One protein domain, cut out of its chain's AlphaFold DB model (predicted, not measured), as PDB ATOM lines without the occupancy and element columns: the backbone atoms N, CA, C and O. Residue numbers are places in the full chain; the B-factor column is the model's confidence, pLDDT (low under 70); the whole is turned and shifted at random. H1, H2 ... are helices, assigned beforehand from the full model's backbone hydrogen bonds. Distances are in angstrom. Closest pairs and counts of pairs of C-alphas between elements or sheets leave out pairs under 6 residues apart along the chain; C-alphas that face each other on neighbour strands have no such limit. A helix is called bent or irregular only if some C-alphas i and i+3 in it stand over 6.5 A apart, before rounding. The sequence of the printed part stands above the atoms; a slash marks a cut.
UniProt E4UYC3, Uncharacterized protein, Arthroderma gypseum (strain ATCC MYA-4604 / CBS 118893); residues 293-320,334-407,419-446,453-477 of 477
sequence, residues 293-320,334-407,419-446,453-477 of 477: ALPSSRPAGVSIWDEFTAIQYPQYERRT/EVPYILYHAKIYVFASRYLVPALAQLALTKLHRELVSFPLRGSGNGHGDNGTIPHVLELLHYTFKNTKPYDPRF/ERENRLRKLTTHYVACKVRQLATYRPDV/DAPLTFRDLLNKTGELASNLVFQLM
ATOM      1  N   ALA A 293     160.134 137.275 209.156       39.88
ATOM      2  CA  ALA A 293     159.040 136.969 210.074       39.88
ATOM      3  C   ALA A 293     158.086 138.172 210.162       39.88
ATOM      4  O   ALA A 293     158.190 138.990 211.074       39.88
ATOM      5  N   LEU A 294     157.157 138.290 209.208       48.28
ATOM      6  CA  LEU A 294     156.025 139.211 209.343       48.28
ATOM      7  C   LEU A 294     154.963 138.559 210.246       48.28
ATOM      8  O   LEU A 294     154.425 137.514 209.869       48.28
ATOM      9  N   PRO A 295     154.639 139.120 211.426       46.81
ATOM     10  CA  PRO A 295     153.479 138.669 212.180       46.81
ATOM     11  C   PRO A 295     152.203 139.055 211.418       46.81
ATOM     12  O   PRO A 295     152.076 140.180 210.942       46.81
ATOM     13  N   SER A 296     151.219 138.151 211.356       52.03
ATOM     14  CA  SER A 296     149.921 138.371 210.678       52.03
ATOM     15  C   SER A 296     149.001 139.397 211.378       52.03
ATOM     16  O   SER A 296     147.799 139.440 211.129       52.03
ATOM     17  N   SER A 297     149.560 140.185 212.291       54.94
ATOM     18  CA  SER A 297     148.979 141.355 212.936       54.94
ATOM     19  C   SER A 297     150.155 142.231 213.366       54.94
ATOM     20  O   SER A 297     151.075 141.740 214.030       54.94
ATOM     21  N   ARG A 298     150.172 143.502 212.951       59.56
ATOM     22  CA  ARG A 298     151.258 144.432 213.296       59.56
ATOM     23  C   ARG A 298     151.243 144.662 214.817       59.56
ATOM     24  O   ARG A 298     150.193 145.032 215.343       59.56
ATOM     25  N   PRO A 299     152.357 144.460 215.548       64.25
ATOM     26  CA  PRO A 299     152.388 144.733 216.982       64.25
ATOM     27  C   PRO A 299     152.105 146.220 217.230       64.25
ATOM     28  O   PRO A 299     152.734 147.093 216.626       64.25
ATOM     29  N   ALA A 300     151.134 146.501 218.101       58.12
ATOM     30  CA  ALA A 300     150.612 147.846 218.306       58.12
ATOM     31  C   ALA A 300     151.725 148.833 218.707       58.12
ATOM     32  O   ALA A 300     152.378 148.661 219.735       58.12
ATOM     33  N   GLY A 301     151.919 149.872 217.889       70.06
ATOM     34  CA  GLY A 301     152.892 150.944 218.121       70.06
ATOM     35  C   GLY A 301     154.146 150.924 217.237       70.06
ATOM     36  O   GLY A 301     154.891 151.896 217.276       70.06
ATOM     37  N   VAL A 302     154.380 149.886 216.423       82.31
ATOM     38  CA  VAL A 302     155.504 149.860 215.462       82.31
ATOM     39  C   VAL A 302     155.089 150.509 214.137       82.31
ATOM     40  O   VAL A 302     154.094 150.106 213.533       82.31
ATOM     41  N   SER A 303     155.846 151.500 213.657       89.50
ATOM     42  CA  SER A 303     155.611 152.112 212.345       89.50
ATOM     43  C   SER A 303     156.072 151.197 211.211       89.50
ATOM     44  O   SER A 303     157.087 150.510 211.318       89.50
ATOM     45  N   ILE A 304     155.402 151.282 210.059       90.56
ATOM     46  CA  ILE A 304     155.854 150.659 208.805       90.56
ATOM     47  C   ILE A 304     157.280 151.096 208.411       90.56
ATOM     48  O   ILE A 304     158.010 150.332 207.780       90.56
ATOM     49  N   TRP A 305     157.702 152.300 208.821       92.56
ATOM     50  CA  TRP A 305     159.078 152.776 208.644       92.56
ATOM     51  C   TRP A 305     160.060 152.137 209.630       92.56
ATOM     52  O   TRP A 305     161.180 151.824 209.237       92.56
ATOM     53  N   ASP A 306     159.650 151.886 210.874       92.31
ATOM     54  CA  ASP A 306     160.496 151.205 211.858       92.31
ATOM     55  C   ASP A 306     160.745 149.764 211.388       92.31
ATOM     56  O   ASP A 306     161.892 149.332 211.297       92.31
ATOM     57  N   GLU A 307     159.678 149.082 210.951       91.12
ATOM     58  CA  GLU A 307     159.703 147.781 210.270       91.12
ATOM     59  C   GLU A 307     160.652 147.790 209.057       91.12
ATOM     60  O   GLU A 307     161.473 146.886 208.914       91.12
ATOM     61  N   PHE A 308     160.605 148.835 208.217       93.19
ATOM     62  CA  PHE A 308     161.529 149.002 207.090       93.19
ATOM     63  C   PHE A 308     162.984 149.160 207.553       93.19
ATOM     64  O   PHE A 308     163.875 148.524 206.997       93.19
ATOM     65  N   THR A 309     163.262 149.979 208.571       92.62
ATOM     66  CA  THR A 309     164.635 150.159 209.087       92.62
ATOM     67  C   THR A 309     165.180 148.922 209.806       92.62
ATOM     68  O   THR A 309     166.390 148.714 209.807       92.62
ATOM     69  N   ALA A 310     164.305 148.075 210.356       90.81
ATOM     70  CA  ALA A 310     164.655 146.842 211.056       90.81
ATOM     71  C   ALA A 310     164.963 145.645 210.129       90.81
ATOM     72  O   ALA A 310     165.321 144.574 210.624       90.81
ATOM     73  N   ILE A 311     164.848 145.793 208.801       87.69
ATOM     74  CA  ILE A 311     165.201 144.738 207.837       87.69
ATOM     75  C   ILE A 311     166.688 144.373 207.981       87.69
ATOM     76  O   ILE A 311     167.574 145.144 207.615       87.69
ATOM     77  N   GLN A 312     166.959 143.160 208.469       82.50
ATOM     78  CA  GLN A 312     168.310 142.624 208.626       82.50
ATOM     79  C   GLN A 312     168.591 141.530 207.591       82.50
ATOM     80  O   GLN A 312     167.945 140.486 207.567       82.50
ATOM     81  N   TYR A 313     169.628 141.729 206.778       76.50
ATOM     82  CA  TYR A 313     170.125 140.708 205.854       76.50
ATOM     83  C   TYR A 313     171.082 139.738 206.573       76.50
ATOM     84  O   TYR A 313     171.938 140.199 207.338       76.50
ATOM     85  N   PRO A 314     170.997 138.414 206.339       66.44
ATOM     86  CA  PRO A 314     171.921 137.446 206.928       66.44
ATOM     87  C   PRO A 314     173.320 137.632 206.330       66.44
ATOM     88  O   PRO A 314     173.530 137.419 205.137       66.44
ATOM     89  N   GLN A 315     174.284 138.056 207.150       56.66
ATOM     90  CA  GLN A 315     175.612 138.467 206.686       56.66
ATOM     91  C   GLN A 315     176.346 137.327 205.962       56.66
ATOM     92  O   GLN A 315     176.656 136.295 206.557       56.66
ATOM     93  N   TYR A 316     176.663 137.520 204.677       48.00
ATOM     94  CA  TYR A 316     177.461 136.559 203.915       48.00
ATOM     95  C   TYR A 316     178.947 136.772 204.238       48.00
ATOM     96  O   TYR A 316     179.622 137.580 203.600       48.00
ATOM     97  N   GLU A 317     179.460 136.084 205.266       41.38
ATOM     98  CA  GLU A 317     180.850 136.230 205.721       41.38
ATOM     99  C   GLU A 317     181.882 135.739 204.683       41.38
ATOM    100  O   GLU A 317     182.445 134.650 204.785       41.38
ATOM    101  N   ARG A 318     182.241 136.611 203.734       45.25
ATOM    102  CA  ARG A 318     183.572 136.625 203.113       45.25
ATOM    103  C   ARG A 318     184.352 137.817 203.667       45.25
ATOM    104  O   ARG A 318     184.470 138.852 203.021       45.25
ATOM    105  N   ARG A 319     184.868 137.678 204.893       42.53
ATOM    106  CA  ARG A 319     185.695 138.711 205.536       42.53
ATOM    107  C   ARG A 319     186.986 138.965 204.753       42.53
ATOM    108  O   ARG A 319     187.963 138.240 204.922       42.53
ATOM    109  N   THR A 320     187.038 140.069 204.025       32.34
ATOM    110  CA  THR A 320     188.272 140.825 203.799       32.34
ATOM    111  C   THR A 320     188.247 142.041 204.724       32.34
ATOM    112  O   THR A 320     187.598 143.044 204.448       32.34
ATOM    113  N   GLU A 334     175.113 165.489 195.250       65.50
ATOM    114  CA  GLU A 334     174.904 164.326 194.387       65.50
ATOM    115  C   GLU A 334     173.760 163.438 194.906       65.50
ATOM    116  O   GLU A 334     173.644 163.179 196.105       65.50
ATOM    117  N   VAL A 335     172.876 162.994 194.006       71.62
ATOM    118  CA  VAL A 335     171.742 162.126 194.356       71.62
ATOM    119  C   VAL A 335     172.205 160.666 194.304       71.62
ATOM    120  O   VAL A 335     172.659 160.240 193.242       71.62
ATOM    121  N   PRO A 336     172.069 159.871 195.388       81.06
ATOM    122  CA  PRO A 336     172.501 158.473 195.392       81.06
ATOM    123  C   PRO A 336     171.882 157.666 194.243       81.06
ATOM    124  O   PRO A 336     170.663 157.690 194.043       81.06
ATOM    125  N   TYR A 337     172.713 156.937 193.493       89.50
ATOM    126  CA  TYR A 337     172.316 156.214 192.277       89.50
ATOM    127  C   TYR A 337     171.611 154.877 192.602       89.50
ATOM    128  O   TYR A 337     171.971 153.814 192.101       89.50
ATOM    129  N   ILE A 338     170.548 154.936 193.412       93.69
ATOM    130  CA  ILE A 338     169.761 153.789 193.910       93.69
ATOM    131  C   ILE A 338     169.283 152.829 192.802       93.69
ATOM    132  O   ILE A 338     169.146 151.626 193.026       93.69
ATOM    133  N   LEU A 339     169.077 153.333 191.579       94.94
ATOM    134  CA  LEU A 339     168.744 152.523 190.405       94.94
ATOM    135  C   LEU A 339     169.840 151.500 190.068       94.94
ATOM    136  O   LEU A 339     169.525 150.361 189.729       94.94
ATOM    137  N   TYR A 340     171.118 151.868 190.174       96.00
ATOM    138  CA  TYR A 340     172.238 150.989 189.833       96.00
ATOM    139  C   TYR A 340     172.268 149.733 190.716       96.00
ATOM    140  O   TYR A 340     172.476 148.629 190.220       96.00
ATOM    141  N   HIS A 341     171.930 149.849 192.002       96.50
ATOM    142  CA  HIS A 341     171.760 148.682 192.869       96.50
ATOM    143  C   HIS A 341     170.622 147.751 192.417       96.50
ATOM    144  O   HIS A 341     170.769 146.528 192.471       96.50
ATOM    145  N   ALA A 342     169.515 148.298 191.907       97.00
ATOM    146  CA  ALA A 342     168.449 147.491 191.318       97.00
ATOM    147  C   ALA A 342     168.879 146.811 190.005       97.00
ATOM    148  O   ALA A 342     168.543 145.642 189.805       97.00
ATOM    149  N   LYS A 343     169.670 147.485 189.153       96.75
ATOM    150  CA  LYS A 343     170.275 146.874 187.953       96.75
ATOM    151  C   LYS A 343     171.177 145.688 188.323       96.75
ATOM    152  O   LYS A 343     170.996 144.589 187.803       96.75
ATOM    153  N   ILE A 344     172.089 145.884 189.282       97.12
ATOM    154  CA  ILE A 344     173.001 144.840 189.783       97.12
ATOM    155  C   ILE A 344     172.219 143.649 190.366       97.12
ATOM    156  O   ILE A 344     172.577 142.500 190.103       97.12
ATOM    157  N   TYR A 345     171.122 143.882 191.097       95.81
ATOM    158  CA  TYR A 345     170.253 142.798 191.571       95.81
ATOM    159  C   TYR A 345     169.581 142.031 190.418       95.81
ATOM    160  O   TYR A 345     169.600 140.801 190.423       95.81
ATOM    161  N   VAL A 346     169.019 142.723 189.418       95.38
ATOM    162  CA  VAL A 346     168.385 142.079 188.250       95.38
ATOM    163  C   VAL A 346     169.391 141.204 187.500       95.38
ATOM    164  O   VAL A 346     169.092 140.036 187.229       95.38
ATOM    165  N   PHE A 347     170.600 141.715 187.250       95.56
ATOM    166  CA  PHE A 347     171.708 140.948 186.677       95.56
ATOM    167  C   PHE A 347     172.037 139.717 187.537       95.56
ATOM    168  O   PHE A 347     172.096 138.588 187.042       95.56
ATOM    169  N   ALA A 348     172.196 139.900 188.849       94.06
ATOM    170  CA  ALA A 348     172.548 138.823 189.766       94.06
ATOM    171  C   ALA A 348     171.473 137.722 189.855       94.06
ATOM    172  O   ALA A 348     171.822 136.540 189.874       94.06
ATOM    173  N   SER A 349     170.181 138.060 189.835       91.38
ATOM    174  CA  SER A 349     169.099 137.068 189.740       91.38
ATOM    175  C   SER A 349     169.066 136.381 188.367       91.38
ATOM    176  O   SER A 349     168.920 135.158 188.302       91.38
ATOM    177  N   ARG A 350     169.284 137.111 187.263       91.25
ATOM    178  CA  ARG A 350     169.333 136.559 185.892       91.25
ATOM    179  C   ARG A 350     170.474 135.545 185.713       91.25
ATOM    180  O   ARG A 350     170.247 134.448 185.198       91.25
ATOM    181  N   TYR A 351     171.671 135.857 186.215       92.06
ATOM    182  CA  TYR A 351     172.865 135.005 186.123       92.06
ATOM    183  C   TYR A 351     173.109 134.104 187.349       92.06
ATOM    184  O   TYR A 351     174.149 133.452 187.428       92.06
ATOM    185  N   LEU A 352     172.148 133.992 188.274       91.12
ATOM    186  CA  LEU A 352     172.226 133.157 189.486       91.12
ATOM    187  C   LEU A 352     173.495 133.404 190.333       91.12
ATOM    188  O   LEU A 352     174.244 132.474 190.634       91.12
ATOM    189  N   VAL A 353     173.705 134.660 190.738       92.06
ATOM    190  CA  VAL A 353     174.792 135.129 191.619       92.06
ATOM    191  C   VAL A 353     174.213 135.544 192.989       92.06
ATOM    192  O   VAL A 353     174.115 136.736 193.284       92.06
ATOM    193  N   PRO A 354     173.792 134.593 193.852       87.62
ATOM    194  CA  PRO A 354     173.043 134.889 195.083       87.62
ATOM    195  C   PRO A 354     173.739 135.870 196.034       87.62
ATOM    196  O   PRO A 354     173.077 136.708 196.642       87.62
ATOM    197  N   ALA A 355     175.068 135.796 196.149       89.50
ATOM    198  CA  ALA A 355     175.834 136.692 197.011       89.50
ATOM    199  C   ALA A 355     175.812 138.151 196.510       89.50
ATOM    200  O   ALA A 355     175.647 139.059 197.321       89.50
ATOM    201  N   LEU A 356     175.880 138.379 195.190       93.00
ATOM    202  CA  LEU A 356     175.752 139.716 194.595       93.00
ATOM    203  C   LEU A 356     174.320 140.246 194.708       93.00
ATOM    204  O   LEU A 356     174.127 141.407 195.053       93.00
ATOM    205  N   ALA A 357     173.314 139.392 194.490       92.31
ATOM    206  CA  ALA A 357     171.911 139.768 194.654       92.31
ATOM    207  C   ALA A 357     171.625 140.228 196.097       92.31
ATOM    208  O   ALA A 357     171.018 141.276 196.316       92.31
ATOM    209  N   GLN A 358     172.113 139.485 197.094       90.62
ATOM    210  CA  GLN A 358     171.939 139.855 198.499       90.62
ATOM    211  C   GLN A 358     172.718 141.125 198.873       90.62
ATOM    212  O   GLN A 358     172.167 142.001 199.542       90.62
ATOM    213  N   LEU A 359     173.970 141.252 198.423       93.00
ATOM    214  CA  LEU A 359     174.781 142.459 198.597       93.00
ATOM    215  C   LEU A 359     174.076 143.694 198.015       93.00
ATOM    216  O   LEU A 359     173.996 144.720 198.686       93.00
ATOM    217  N   ALA A 360     173.495 143.576 196.819       95.31
ATOM    218  CA  ALA A 360     172.801 144.671 196.153       95.31
ATOM    219  C   ALA A 360     171.518 145.105 196.867       95.31
ATOM    220  O   ALA A 360     171.297 146.303 197.036       95.31
ATOM    221  N   LEU A 361     170.720 144.160 197.380       94.00
ATOM    222  CA  LEU A 361     169.594 144.484 198.266       94.00
ATOM    223  C   LEU A 361     170.057 145.181 199.550       94.00
ATOM    224  O   LEU A 361     169.417 146.129 199.992       94.00
ATOM    225  N   THR A 362     171.181 144.741 200.121       93.12
ATOM    226  CA  THR A 362     171.720 145.288 201.376       93.12
ATOM    227  C   THR A 362     172.214 146.725 201.182       93.12
ATOM    228  O   THR A 362     171.919 147.594 202.003       93.12
ATOM    229  N   LYS A 363     172.927 147.010 200.079       94.31
ATOM    230  CA  LYS A 363     173.343 148.379 199.744       94.31
ATOM    231  C   LYS A 363     172.146 149.267 199.380       94.31
ATOM    232  O   LYS A 363     172.053 150.366 199.918       94.31
ATOM    233  N   LEU A 364     171.196 148.774 198.575       96.12
ATOM    234  CA  LEU A 364     169.964 149.499 198.229       96.12
ATOM    235  C   LEU A 364     169.140 149.870 199.461       96.12
ATOM    236  O   LEU A 364     168.738 151.018 199.596       96.12
ATOM    237  N   HIS A 365     168.907 148.929 200.375       95.31
ATOM    238  CA  HIS A 365     168.181 149.196 201.616       95.31
ATOM    239  C   HIS A 365     168.873 150.269 202.458       95.31
ATOM    240  O   HIS A 365     168.229 151.247 202.836       95.31
ATOM    241  N   ARG A 366     170.189 150.145 202.667       93.50
ATOM    242  CA  ARG A 366     170.995 151.141 203.388       93.50
ATOM    243  C   ARG A 366     170.880 152.532 202.759       93.50
ATOM    244  O   ARG A 366     170.669 153.501 203.484       93.50
ATOM    245  N   GLU A 367     170.997 152.636 201.435       91.75
ATOM    246  CA  GLU A 367     170.854 153.917 200.736       91.75
ATOM    247  C   GLU A 367     169.434 154.475 200.861       91.75
ATOM    248  O   GLU A 367     169.289 155.640 201.225       91.75
ATOM    249  N   LEU A 368     168.395 153.652 200.667       93.69
ATOM    250  CA  LEU A 368     166.986 154.041 200.817       93.69
ATOM    251  C   LEU A 368     166.656 154.544 202.232       93.69
ATOM    252  O   LEU A 368     165.936 155.533 202.366       93.69
ATOM    253  N   VAL A 369     167.207 153.926 203.286       91.94
ATOM    254  CA  VAL A 369     167.060 154.404 204.676       91.94
ATOM    255  C   VAL A 369     167.605 155.831 204.836       91.94
ATOM    256  O   VAL A 369     166.975 156.651 205.502       91.94
ATOM    257  N   SER A 370     168.724 156.153 204.180       88.31
ATOM    258  CA  SER A 370     169.310 157.503 204.153       88.31
ATOM    259  C   SER A 370     168.755 158.438 203.064       88.31
ATOM    260  O   SER A 370     169.141 159.606 203.018       88.31
ATOM    261  N   PHE A 371     167.892 157.956 202.164       87.88
ATOM    262  CA  PHE A 371     167.627 158.646 200.900       87.88
ATOM    263  C   PHE A 371     166.763 159.909 201.098       87.88
ATOM    264  O   PHE A 371     165.674 159.824 201.681       87.88
ATOM    265  N   PRO A 372     167.205 161.088 200.611       80.25
ATOM    266  CA  PRO A 372     166.599 162.372 200.957       80.25
ATOM    267  C   PRO A 372     165.300 162.670 200.184       80.25
ATOM    268  O   PRO A 372     165.255 163.514 199.289       80.25
ATOM    269  N   LEU A 373     164.195 162.040 200.594       75.50
ATOM    270  CA  LEU A 373     162.838 162.492 200.258       75.50
ATOM    271  C   LEU A 373     162.416 163.641 201.186       75.50
ATOM    272  O   LEU A 373     161.779 163.438 202.225       75.50
ATOM    273  N   ARG A 374     162.800 164.867 200.814       65.88
ATOM    274  CA  ARG A 374     162.505 166.097 201.562       65.88
ATOM    275  C   ARG A 374     161.018 166.456 201.483       65.88
ATOM    276  O   ARG A 374     160.542 167.004 200.497       65.88
ATOM    277  N   GLY A 375     160.279 166.141 202.546       53.91
ATOM    278  CA  GLY A 375     158.866 166.500 202.682       53.91
ATOM    279  C   GLY A 375     158.651 167.991 202.949       53.91
ATOM    280  O   GLY A 375     159.433 168.617 203.661       53.91
ATOM    281  N   SER A 376     157.560 168.529 202.400       50.31
ATOM    282  CA  SER A 376     157.086 169.910 202.568       50.31
ATOM    283  C   SER A 376     157.199 170.435 204.008       50.31
ATOM    284  O   SER A 376     156.406 170.060 204.870       50.31
ATOM    285  N   GLY A 377     158.145 171.352 204.236       47.97
ATOM    286  CA  GLY A 377     158.294 172.107 205.488       47.97
ATOM    287  C   GLY A 377     158.201 173.621 205.281       47.97
ATOM    288  O   GLY A 377     157.404 174.278 205.937       47.97
ATOM    289  N   ASN A 378     158.984 174.174 204.346       39.62
ATOM    290  CA  ASN A 378     158.944 175.590 203.967       39.62
ATOM    291  C   ASN A 378     159.369 175.790 202.502       39.62
ATOM    292  O   ASN A 378     160.502 175.467 202.153       39.62
ATOM    293  N   GLY A 379     158.492 176.391 201.692       44.28
ATOM    294  CA  GLY A 379     158.800 177.240 200.526       44.28
ATOM    295  C   GLY A 379     159.497 176.658 199.285       44.28
ATOM    296  O   GLY A 379     159.097 177.001 198.181       44.28
ATOM    297  N   HIS A 380     160.544 175.841 199.429       48.28
ATOM    298  CA  HIS A 380     161.445 175.491 198.324       48.28
ATOM    299  C   HIS A 380     162.066 174.087 198.480       48.28
ATOM    300  O   HIS A 380     163.277 173.904 198.358       48.28
ATOM    301  N   GLY A 381     161.232 173.087 198.785       52.03
ATOM    302  CA  GLY A 381     161.652 171.683 198.836       52.03
ATOM    303  C   GLY A 381     162.061 171.161 197.456       52.03
ATOM    304  O   GLY A 381     161.277 171.195 196.510       52.03
ATOM    305  N   ASP A 382     163.291 170.672 197.347       60.44
ATOM    306  CA  ASP A 382     163.894 170.133 196.135       60.44
ATOM    307  C   ASP A 382     163.380 168.716 195.820       60.44
ATOM    308  O   ASP A 382     164.024 167.707 196.097       60.44
ATOM    309  N   ASN A 383     162.210 168.643 195.177       71.94
ATOM    310  CA  ASN A 383     161.549 167.396 194.755       71.94
ATOM    311  C   ASN A 383     162.345 166.536 193.738       71.94
ATOM    312  O   ASN A 383     161.866 165.475 193.341       71.94
ATOM    313  N   GLY A 384     163.547 166.946 193.310       77.81
ATOM    314  CA  GLY A 384     164.361 166.263 192.287       77.81
ATOM    315  C   GLY A 384     164.800 164.832 192.643       77.81
ATOM    316  O   GLY A 384     165.182 164.053 191.767       77.81
ATOM    317  N   THR A 385     164.686 164.436 193.912       85.75
ATOM    318  CA  THR A 385     164.930 163.059 194.367       85.75
ATOM    319  C   THR A 385     163.729 162.130 194.141       85.75
ATOM    320  O   THR A 385     163.909 160.916 194.063       85.75
ATOM    321  N   ILE A 386     162.512 162.659 193.957       88.94
ATOM    322  CA  ILE A 386     161.307 161.849 193.708       88.94
ATOM    323  C   ILE A 386     161.354 161.137 192.341       88.94
ATOM    324  O   ILE A 386     161.122 159.925 192.326       88.94
ATOM    325  N   PRO A 387     161.732 161.789 191.218       88.50
ATOM    326  CA  PRO A 387     161.970 161.111 189.942       88.50
ATOM    327  C   PRO A 387     162.877 159.882 190.039       88.50
ATOM    328  O   PRO A 387     162.590 158.883 189.396       88.50
ATOM    329  N   HIS A 388     163.907 159.908 190.889       89.38
ATOM    330  CA  HIS A 388     164.829 158.783 191.077       89.38
ATOM    331  C   HIS A 388     164.158 157.568 191.746       89.38
ATOM    332  O   HIS A 388     164.450 156.424 191.399       89.38
ATOM    333  N   VAL A 389     163.213 157.795 192.667       92.69
ATOM    334  CA  VAL A 389     162.414 156.721 193.290       92.69
ATOM    335  C   VAL A 389     161.376 156.166 192.312       92.69
ATOM    336  O   VAL A 389     161.117 154.963 192.315       92.69
ATOM    337  N   LEU A 390     160.814 157.006 191.438       92.62
ATOM    338  CA  LEU A 390     159.876 156.576 190.393       92.62
ATOM    339  C   LEU A 390     160.592 155.845 189.238       92.62
ATOM    340  O   LEU A 390     160.080 154.839 188.752       92.62
ATOM    341  N   GLU A 391     161.802 156.276 188.867       92.88
ATOM    342  CA  GLU A 391     162.719 155.596 187.937       92.88
ATOM    343  C   GLU A 391     163.095 154.205 188.470       92.88
ATOM    344  O   GLU A 391     162.927 153.207 187.764       92.88
ATOM    345  N   LEU A 392     163.503 154.119 189.744       95.31
ATOM    346  CA  LEU A 392     163.738 152.858 190.451       95.31
ATOM    347  C   LEU A 392     162.500 151.951 190.403       95.31
ATOM    348  O   LEU A 392     162.602 150.809 189.962       95.31
ATOM    349  N   LEU A 393     161.333 152.440 190.829       94.50
ATOM    350  CA  LEU A 393     160.119 151.630 190.958       94.50
ATOM    351  C   LEU A 393     159.579 151.138 189.603       94.50
ATOM    352  O   LEU A 393     159.160 149.987 189.484       94.50
ATOM    353  N   HIS A 394     159.649 151.974 188.563       94.31
ATOM    354  CA  HIS A 394     159.352 151.563 187.192       94.31
ATOM    355  C   HIS A 394     160.342 150.492 186.715       94.31
ATOM    356  O   HIS A 394     159.922 149.465 186.178       94.31
ATOM    357  N   TYR A 395     161.645 150.676 186.961       94.88
ATOM    358  CA  TYR A 395     162.659 149.689 186.598       94.88
ATOM    359  C   TYR A 395     162.451 148.346 187.313       94.88
ATOM    360  O   TYR A 395     162.539 147.304 186.655       94.88
ATOM    361  N   THR A 396     162.154 148.333 188.621       95.19
ATOM    362  CA  THR A 396     162.016 147.072 189.369       95.19
ATOM    363  C   THR A 396     160.845 146.247 188.853       95.19
ATOM    364  O   THR A 396     161.038 145.072 188.538       95.19
ATOM    365  N   PHE A 397     159.661 146.835 188.667       93.31
ATOM    366  CA  PHE A 397     158.494 146.097 188.168       93.31
ATOM    367  C   PHE A 397     158.608 145.718 186.684       93.31
ATOM    368  O   PHE A 397     158.168 144.628 186.319       93.31
ATOM    369  N   LYS A 398     159.263 146.540 185.849       93.56
ATOM    370  CA  LYS A 398     159.519 146.235 184.427       93.56
ATOM    371  C   LYS A 398     160.498 145.071 184.218       93.56
ATOM    372  O   LYS A 398     160.320 144.298 183.282       93.56
ATOM    373  N   ASN A 399     161.526 144.942 185.064       92.75
ATOM    374  CA  ASN A 399     162.641 144.006 184.840       92.75
ATOM    375  C   ASN A 399     162.651 142.775 185.767       92.75
ATOM    376  O   ASN A 399     163.455 141.863 185.566       92.75
ATOM    377  N   THR A 400     161.755 142.704 186.755       92.00
ATOM    378  CA  THR A 400     161.574 141.524 187.621       92.00
ATOM    379  C   THR A 400     160.207 140.874 187.418       92.00
ATOM    380  O   THR A 400     159.243 141.516 187.004       92.00
ATOM    381  N   LYS A 401     160.105 139.589 187.767       88.88
ATOM    382  CA  LYS A 401     158.829 138.868 187.895       88.88
ATOM    383  C   LYS A 401     158.325 138.944 189.346       88.88
ATOM    384  O   LYS A 401     159.128 139.258 190.224       88.88
ATOM    385  N   PRO A 402     157.052 138.604 189.633       84.69
ATOM    386  CA  PRO A 402     156.538 138.527 191.005       84.69
ATOM    387  C   PRO A 402     157.374 137.654 191.954       84.69
ATOM    388  O   PRO A 402     157.417 137.941 193.146       84.69
ATOM    389  N   TYR A 403     158.084 136.649 191.426       81.62
ATOM    390  CA  TYR A 403     158.916 135.710 192.188       81.62
ATOM    391  C   TYR A 403     160.382 135.725 191.728       81.62
ATOM    392  O   TYR A 403     160.671 135.890 190.539       81.62
ATOM    393  N   ASP A 404     161.310 135.540 192.668       75.81
ATOM    394  CA  ASP A 404     162.761 135.479 192.414       75.81
ATOM    395  C   ASP A 404     163.168 134.082 191.872       75.81
ATOM    396  O   ASP A 404     162.668 133.069 192.379       75.81
ATOM    397  N   PRO A 405     164.061 133.954 190.867       69.94
ATOM    398  CA  PRO A 405     164.682 132.671 190.526       69.94
ATOM    399  C   PRO A 405     165.267 131.947 191.751       69.94
ATOM    400  O   PRO A 405     165.946 132.527 192.593       69.94
ATOM    401  N   ARG A 406     165.020 130.632 191.840       64.94
ATOM    402  CA  ARG A 406     165.397 129.805 193.000       64.94
ATOM    403  C   ARG A 406     166.918 129.748 193.185       64.94
ATOM    404  O   ARG A 406     167.589 128.996 192.483       64.94
ATOM    405  N   PHE A 407     167.434 130.462 194.186       62.34
ATOM    406  CA  PHE A 407     168.818 130.363 194.659       62.34
ATOM    407  C   PHE A 407     169.004 129.138 195.582       62.34
ATOM    408  O   PHE A 407     168.553 129.177 196.727       62.34
ATOM    409  N   GLU A 419     154.734 131.221 198.059       50.81
ATOM    410  CA  GLU A 419     155.084 132.115 196.959       50.81
ATOM    411  C   GLU A 419     156.185 133.111 197.362       50.81
ATOM    412  O   GLU A 419     155.942 134.111 198.035       50.81
ATOM    413  N   ARG A 420     157.441 132.822 196.982       64.12
ATOM    414  CA  ARG A 420     158.592 133.672 197.327       64.12
ATOM    415  C   ARG A 420     158.603 134.924 196.465       64.12
ATOM    416  O   ARG A 420     159.258 134.962 195.421       64.12
ATOM    417  N   GLU A 421     157.877 135.928 196.947       76.25
ATOM    418  CA  GLU A 421     157.922 137.318 196.503       76.25
ATOM    419  C   GLU A 421     159.343 137.747 196.114       76.25
ATOM    420  O   GLU A 421     160.323 137.487 196.822       76.25
ATOM    421  N   ASN A 422     159.463 138.445 194.988       89.25
ATOM    422  CA  ASN A 422     160.729 139.007 194.556       89.25
ATOM    423  C   ASN A 422     161.229 140.036 195.584       89.25
ATOM    424  O   ASN A 422     160.569 141.042 195.858       89.25
ATOM    425  N   ARG A 423     162.416 139.783 196.144       89.69
ATOM    426  CA  ARG A 423     162.956 140.534 197.287       89.69
ATOM    427  C   ARG A 423     163.180 142.016 196.962       89.69
ATOM    428  O   ARG A 423     162.960 142.855 197.832       89.69
ATOM    429  N   LEU A 424     163.540 142.348 195.717       93.81
ATOM    430  CA  LEU A 424     163.651 143.736 195.257       93.81
ATOM    431  C   LEU A 424     162.275 144.407 195.148       93.81
ATOM    432  O   LEU A 424     162.116 145.511 195.662       93.81
ATOM    433  N   ARG A 425     161.269 143.740 194.557       93.62
ATOM    434  CA  ARG A 425     159.891 144.267 194.519       93.62
ATOM    435  C   ARG A 425     159.359 144.539 195.926       93.62
ATOM    436  O   ARG A 425     158.835 145.631 196.151       93.62
ATOM    437  N   LYS A 426     159.532 143.597 196.867       91.75
ATOM    438  CA  LYS A 426     159.119 143.752 198.274       91.75
ATOM    439  C   LYS A 426     159.795 144.971 198.909       91.75
ATOM    440  O   LYS A 426     159.101 145.878 199.359       91.75
ATOM    441  N   LEU A 427     161.128 145.051 198.836       94.38
ATOM    442  CA  LEU A 427     161.917 146.163 199.380       94.38
ATOM    443  C   LEU A 427     161.480 147.527 198.814       94.38
ATOM    444  O   LEU A 427     161.240 148.462 199.578       94.38
ATOM    445  N   THR A 428     161.332 147.648 197.489       95.12
ATOM    446  CA  THR A 428     160.917 148.921 196.878       95.12
ATOM    447  C   THR A 428     159.463 149.275 197.181       95.12
ATOM    448  O   THR A 428     159.171 150.444 197.407       95.12
ATOM    449  N   THR A 429     158.560 148.292 197.269       94.44
ATOM    450  CA  THR A 429     157.155 148.546 197.638       94.44
ATOM    451  C   THR A 429     157.040 148.994 199.095       94.44
ATOM    452  O   THR A 429     156.317 149.943 199.382       94.44
ATOM    453  N   HIS A 430     157.793 148.378 200.012       94.62
ATOM    454  CA  HIS A 430     157.827 148.749 201.431       94.62
ATOM    455  C   HIS A 430     158.354 150.176 201.628       94.62
ATOM    456  O   HIS A 430     157.712 150.973 202.313       94.62
ATOM    457  N   TYR A 431     159.440 150.552 200.943       95.19
ATOM    458  CA  TYR A 431     159.925 151.936 200.949       95.19
ATOM    459  C   TYR A 431     158.870 152.926 200.434       95.19
ATOM    460  O   TYR A 431     158.601 153.947 201.065       95.19
ATOM    461  N   VAL A 432     158.232 152.608 199.305       94.50
ATOM    462  CA  VAL A 432     157.197 153.448 198.686       94.50
ATOM    463  C   VAL A 432     155.969 153.574 199.588       94.50
ATOM    464  O   VAL A 432     155.461 154.682 199.738       94.50
ATOM    465  N   ALA A 433     155.538 152.507 200.265       94.19
ATOM    466  CA  ALA A 433     154.459 152.547 201.253       94.19
ATOM    467  C   ALA A 433     154.792 153.500 202.419       94.19
ATOM    468  O   ALA A 433     153.977 154.354 202.770       94.19
ATOM    469  N   CYS A 434     156.027 153.465 202.939       92.44
ATOM    470  CA  CYS A 434     156.496 154.394 203.979       92.44
ATOM    471  C   CYS A 434     156.514 155.872 203.545       92.44
ATOM    472  O   CYS A 434     156.566 156.765 204.393       92.44
ATOM    473  N   LYS A 435     156.537 156.147 202.235       91.50
ATOM    474  CA  LYS A 435     156.726 157.488 201.649       91.50
ATOM    475  C   LYS A 435     155.556 157.907 200.746       91.50
ATOM    476  O   LYS A 435     155.610 158.959 200.109       91.50
ATOM    477  N   VAL A 436     154.470 157.127 200.735       91.38
ATOM    478  CA  VAL A 436     153.364 157.212 199.763       91.38
ATOM    479  C   VAL A 436     152.741 158.609 199.691       91.38
ATOM    480  O   VAL A 436     152.458 159.102 198.603       91.38
ATOM    481  N   ARG A 437     152.619 159.300 200.835       88.69
ATOM    482  CA  ARG A 437     152.094 160.675 200.909       88.69
ATOM    483  C   ARG A 437     152.968 161.680 200.150       88.69
ATOM    484  O   ARG A 437     152.425 162.530 199.460       88.69
ATOM    485  N   GLN A 438     154.296 161.557 200.232       87.69
ATOM    486  CA  GLN A 438     155.242 162.444 199.540       87.69
ATOM    487  C   GLN A 438     155.225 162.193 198.024       87.69
ATOM    488  O   GLN A 438     155.186 163.133 197.230       87.69
ATOM    489  N   LEU A 439     155.191 160.916 197.627       89.00
ATOM    490  CA  LEU A 439     155.147 160.493 196.223       89.00
ATOM    491  C   LEU A 439     153.814 160.862 195.549       89.00
ATOM    492  O   LEU A 439     153.807 161.260 194.387       89.00
ATOM    493  N   ALA A 440     152.694 160.801 196.277       88.44
ATOM    494  CA  ALA A 440     151.377 161.209 195.785       88.44
ATOM    495  C   ALA A 440     151.211 162.734 195.641       88.44
ATOM    496  O   ALA A 440     150.436 163.182 194.797       88.44
ATOM    497  N   THR A 441     151.936 163.542 196.428       86.06
ATOM    498  CA  THR A 441     151.955 165.011 196.274       86.06
ATOM    499  C   THR A 441     152.861 165.509 195.147       86.06
ATOM    500  O   THR A 441     152.782 166.683 194.789       86.06
ATOM    501  N   TYR A 442     153.719 164.654 194.584       86.00
ATOM    502  CA  TYR A 442     154.637 165.052 193.520       86.00
ATOM    503  C   TYR A 442     153.902 165.399 192.223       86.00
ATOM    504  O   TYR A 442     153.053 164.646 191.738       86.00
ATOM    505  N   ARG A 443     154.295 166.523 191.621       80.94
ATOM    506  CA  ARG A 443     153.969 166.892 190.245       80.94
ATOM    507  C   ARG A 443     155.271 167.281 189.543       80.94
ATOM    508  O   ARG A 443     156.042 168.027 190.143       80.94
ATOM    509  N   PRO A 444     155.536 166.784 188.325       76.88
ATOM    510  CA  PRO A 444     156.656 167.257 187.528       76.88
ATOM    511  C   PRO A 444     156.371 168.674 187.019       76.88
ATOM    512  O   PRO A 444     155.270 168.949 186.538       76.88
ATOM    513  N   ASP A 445     157.365 169.557 187.092       65.94
ATOM    514  CA  ASP A 445     157.284 170.879 186.472       65.94
ATOM    515  C   ASP A 445     157.310 170.733 184.944       65.94
ATOM    516  O   ASP A 445     158.218 170.129 184.368       65.94
ATOM    517  N   VAL A 446     156.278 171.250 184.269       60.06
ATOM    518  CA  VAL A 446     156.016 170.982 182.842       60.06
ATOM    519  C   VAL A 446     156.817 171.935 181.947       60.06
ATOM    520  O   VAL A 446     156.275 172.743 181.192       60.06
ATOM    521  N   ASP A 453     157.996 159.979 176.059       48.97
ATOM    522  CA  ASP A 453     157.537 159.460 177.360       48.97
ATOM    523  C   ASP A 453     157.329 160.609 178.357       48.97
ATOM    524  O   ASP A 453     158.257 161.336 178.711       48.97
ATOM    525  N   ALA A 454     156.082 160.802 178.790       53.00
ATOM    526  CA  ALA A 454     155.730 161.859 179.734       53.00
ATOM    527  C   ALA A 454     156.316 161.559 181.130       53.00
ATOM    528  O   ALA A 454     156.326 160.392 181.535       53.00
ATOM    529  N   PRO A 455     156.755 162.578 181.898       58.75
ATOM    530  CA  PRO A 455     157.364 162.376 183.210       58.75
ATOM    531  C   PRO A 455     156.406 161.629 184.144       58.75
ATOM    532  O   PRO A 455     155.394 162.173 184.588       58.75
ATOM    533  N   LEU A 456     156.735 160.363 184.417       70.31
ATOM    534  CA  LEU A 456     155.885 159.411 185.129       70.31
ATOM    535  C   LEU A 456     155.488 159.962 186.501       70.31
ATOM    536  O   LEU A 456     156.316 160.011 187.412       70.31
ATOM    537  N   THR A 457     154.219 160.332 186.683       88.06
ATOM    538  CA  THR A 457     153.712 160.599 188.032       88.06
ATOM    539  C   THR A 457     153.540 159.280 188.784       88.06
ATOM    540  O   THR A 457     153.358 158.214 188.187       88.06
ATOM    541  N   PHE A 458     153.539 159.336 190.116       90.38
ATOM    542  CA  PHE A 458     153.270 158.155 190.936       90.38
ATOM    543  C   PHE A 458     151.895 157.529 190.623       90.38
ATOM    544  O   PHE A 458     151.756 156.307 190.602       90.38
ATOM    545  N   ARG A 459     150.896 158.361 190.284       90.12
ATOM    546  CA  ARG A 459     149.563 157.920 189.844       90.12
ATOM    547  C   ARG A 459     149.615 157.180 188.505       90.12
ATOM    548  O   ARG A 459     148.983 156.137 188.375       90.12
ATOM    549  N   ASP A 460     150.377 157.677 187.535       89.44
ATOM    550  CA  ASP A 460     150.509 157.020 186.227       89.44
ATOM    551  C   ASP A 460     151.247 155.687 186.334       89.44
ATOM    552  O   ASP A 460     150.876 154.730 185.660       89.44
ATOM    553  N   LEU A 461     152.251 155.598 187.209       90.06
ATOM    554  CA  LEU A 461     152.970 154.353 187.465       90.06
ATOM    555  C   LEU A 461     152.070 153.301 188.138       90.06
ATOM    556  O   LEU A 461     152.072 152.150 187.713       90.06
ATOM    557  N   LEU A 462     151.234 153.693 189.108       91.44
ATOM    558  CA  LEU A 462     150.210 152.807 189.684       91.44
ATOM    559  C   LEU A 462     149.198 152.336 188.624       91.44
ATOM    560  O   LEU A 462     148.924 151.142 188.528       91.44
ATOM    561  N   ASN A 463     148.698 153.246 187.778       89.44
ATOM    562  CA  ASN A 463     147.760 152.915 186.697       89.44
ATOM    563  C   ASN A 463     148.377 151.977 185.640       89.44
ATOM    564  O   ASN A 463     147.706 151.072 185.149       89.44
ATOM    565  N   LYS A 464     149.656 152.178 185.290       88.69
ATOM    566  CA  LYS A 464     150.413 151.332 184.348       88.69
ATOM    567  C   LYS A 464     150.833 149.985 184.958       88.69
ATOM    568  O   LYS A 464     151.245 149.096 184.217       88.69
ATOM    569  N   THR A 465     150.797 149.814 186.281       88.12
ATOM    570  CA  THR A 465     151.368 148.643 186.970       88.12
ATOM    571  C   THR A 465     150.449 148.157 188.095       88.12
ATOM    572  O   THR A 465     150.711 148.364 189.277       88.12
ATOM    573  N   GLY A 466     149.380 147.438 187.734       86.69
ATOM    574  CA  GLY A 466     148.411 146.902 188.704       86.69
ATOM    575  C   GLY A 466     149.027 146.012 189.796       86.69
ATOM    576  O   GLY A 466     148.597 146.075 190.943       86.69
ATOM    577  N   GLU A 467     150.087 145.252 189.487       89.00
ATOM    578  CA  GLU A 467     150.835 144.462 190.484       89.00
ATOM    579  C   GLU A 467     151.450 145.340 191.593       89.00
ATOM    580  O   GLU A 467     151.466 144.946 192.755       89.00
ATOM    581  N   LEU A 468     151.931 146.543 191.253       89.88
ATOM    582  CA  LEU A 468     152.461 147.503 192.225       89.88
ATOM    583  C   LEU A 468     151.338 148.044 193.115       89.88
ATOM    584  O   LEU A 468     151.526 148.139 194.324       89.88
ATOM    585  N   ALA A 469     150.180 148.372 192.534       88.38
ATOM    586  CA  ALA A 469     149.031 148.857 193.294       88.38
ATOM    587  C   ALA A 469     148.532 147.804 194.300       88.38
ATOM    588  O   ALA A 469     148.376 148.120 195.478       88.38
ATOM    589  N   SER A 470     148.376 146.544 193.876       88.69
ATOM    590  CA  SER A 470     147.994 145.435 194.764       88.69
ATOM    591  C   SER A 470     149.012 145.204 195.883       88.69
ATOM    592  O   SER A 470     148.631 145.118 197.050       88.69
ATOM    593  N   ASN A 471     150.309 145.163 195.555       87.69
ATOM    594  CA  ASN A 471     151.364 144.977 196.552       87.69
ATOM    595  C   ASN A 471     151.428 146.148 197.545       87.69
ATOM    596  O   ASN A 471     151.677 145.935 198.728       87.69
ATOM    597  N   LEU A 472     151.196 147.382 197.087       91.06
ATOM    598  CA  LEU A 472     151.189 148.573 197.934       91.06
ATOM    599  C   LEU A 472     149.972 148.612 198.867       91.06
ATOM    600  O   LEU A 472     150.128 148.976 200.028       91.06
ATOM    601  N   VAL A 473     148.792 148.195 198.400       89.06
ATOM    602  CA  VAL A 473     147.607 148.034 199.258       89.06
ATOM    603  C   VAL A 473     147.856 146.956 200.317       89.06
ATOM    604  O   VAL A 473     147.636 147.213 201.495       89.06
ATOM    605  N   PHE A 474     148.402 145.796 199.938       87.25
ATOM    606  CA  PHE A 474     148.775 144.741 200.892       87.25
ATOM    607  C   PHE A 474     149.810 145.213 201.927       87.25
ATOM    608  O   PHE A 474     149.681 144.916 203.108       87.25
ATOM    609  N   GLN A 475     150.805 145.996 201.505       87.00
ATOM    610  CA  GLN A 475     151.861 146.522 202.377       87.00
ATOM    611  C   GLN A 475     151.397 147.687 203.280       87.00
ATOM    612  O   GLN A 475     152.138 148.059 204.192       87.00
ATOM    613  N   LEU A 476     150.206 148.260 203.049       87.31
ATOM    614  CA  LEU A 476     149.606 149.341 203.850       87.31
ATOM    615  C   LEU A 476     148.512 148.877 204.831       87.31
ATOM    616  O   LEU A 476     148.157 149.659 205.713       87.31
ATOM    617  N   MET A 477     148.000 147.649 204.689       80.75
ATOM    618  CA  MET A 477     147.107 146.999 205.667       80.75
ATOM    619  C   MET A 477     147.885 146.398 206.848       80.75
ATOM    620  O   MET A 477     147.277 146.210 207.918       80.75
TER     621      MET A 477
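AT A GLANCE: This is residues 293 to 320, 334 to 407, 419 to 446 and 453 to 477 of the 477 residues of an uncharacterized protein of Arthroderma gypseum (strain ATCC MYA-4604 / CBS 118893) (UniProt E4UYC3). Four helices, H2 to H5, stand as an up-and-down bundle, with H5 as its innermost helix and kinked; H7 crosses H5, short H1 packs on another part of its surface, and short H6 sits by H4 and H5. The printed part has 155 residues with seven named helices, H1 to H7 in order, and no named strand: all helix. It is compact, with a radius of gyration of the C-alphas of 15.9 A, and its spans are 47 by 40 by 35 A.

HOW THE PARTS SIT: Start at H1, residues 304 to 309, which touches residues 430 to 434 of the hub H5, residues 423 to 441; the closest C-alphas, of Trp 305 and Cys 434, are 5.6 A apart, at a steep tilt of 54 degrees. Go on to H2, residues 338 to 350, and H3, residues 354 to 370, a helical hairpin whose closest C-alphas, of Tyr 345 and Ala 357, are 4.6 A apart, with a shallow tilt of 18 degrees, opposite ways. H3 touches H5 with residues 361 to 368, closest at the C-alphas of Leu 361 and Leu 424, 6.7 A. Next is H4, residues 383 to 399, which runs the same way as H2 at a shallow tilt of 9 degrees and touches it, the C-alphas of Leu 339 and Leu 392 being closest at 5.0 A. H4 also touches H5, opposite ways at 36 degrees, only just steep, with the C-alphas of Thr 396 and Arg 425 closest at 6.2 A. H6, residues 458 to 464, only just touches H5, with 3 pairs of C-alphas within 8 A, closest at Ala 440 and Phe 458, 6.0 A; it only just touches H4 too, again with 3 pairs, closest at Leu 390 and Phe 458, 6.8 A. H7, residues 466 to 476, is about perpendicular to H5, at 82 degrees, and touches its residues 429 to 433; the C-alphas of Thr 429 and Leu 472 are closest at 6.0 A. H6 and H7 touch only at the corner, only just, with 3 pairs. H1 and H4 are apart. Each O i to N i+4 pair is within hydrogen-bond range in H1, H3, H6 and H7; the counts are 8 of 9 in H2, 11 of 13 in H4 and 13 of 15 in H5.

IN THESE COORDINATES: Find C-alpha 304 at (155.854, 150.659, 208.805), where H1 begins its 8.8 A. H2 measures 19.0 A, H3 24.6 A and H4 25.4 A. H5 measures 26.9 A from C-alpha 423 at (162.956, 140.534, 197.287); it has a kink of 74 degrees near residue 435 and is irregular, C-alphas 434 and 437 being 8.3 A apart. H6 measures 9.9 A, and H7 15.4 A, ending at C-alpha 476 at (149.606, 149.341, 203.850).

THE WHOLE: The C-alphas farthest apart, of Arg 319 and Val 446, are 49.4 A apart. Look for three cuts: C-alphas 320 and 334 are 28.6 A apart, 407 and 419 14.0 A, 446 and 453 12.8 A. The link from H3 to H4 is long, with 12 residues. The mean pLDDT of the printed part is 81.5, and 35 residues are under 70, among them 293 to 300 and 374 to 382.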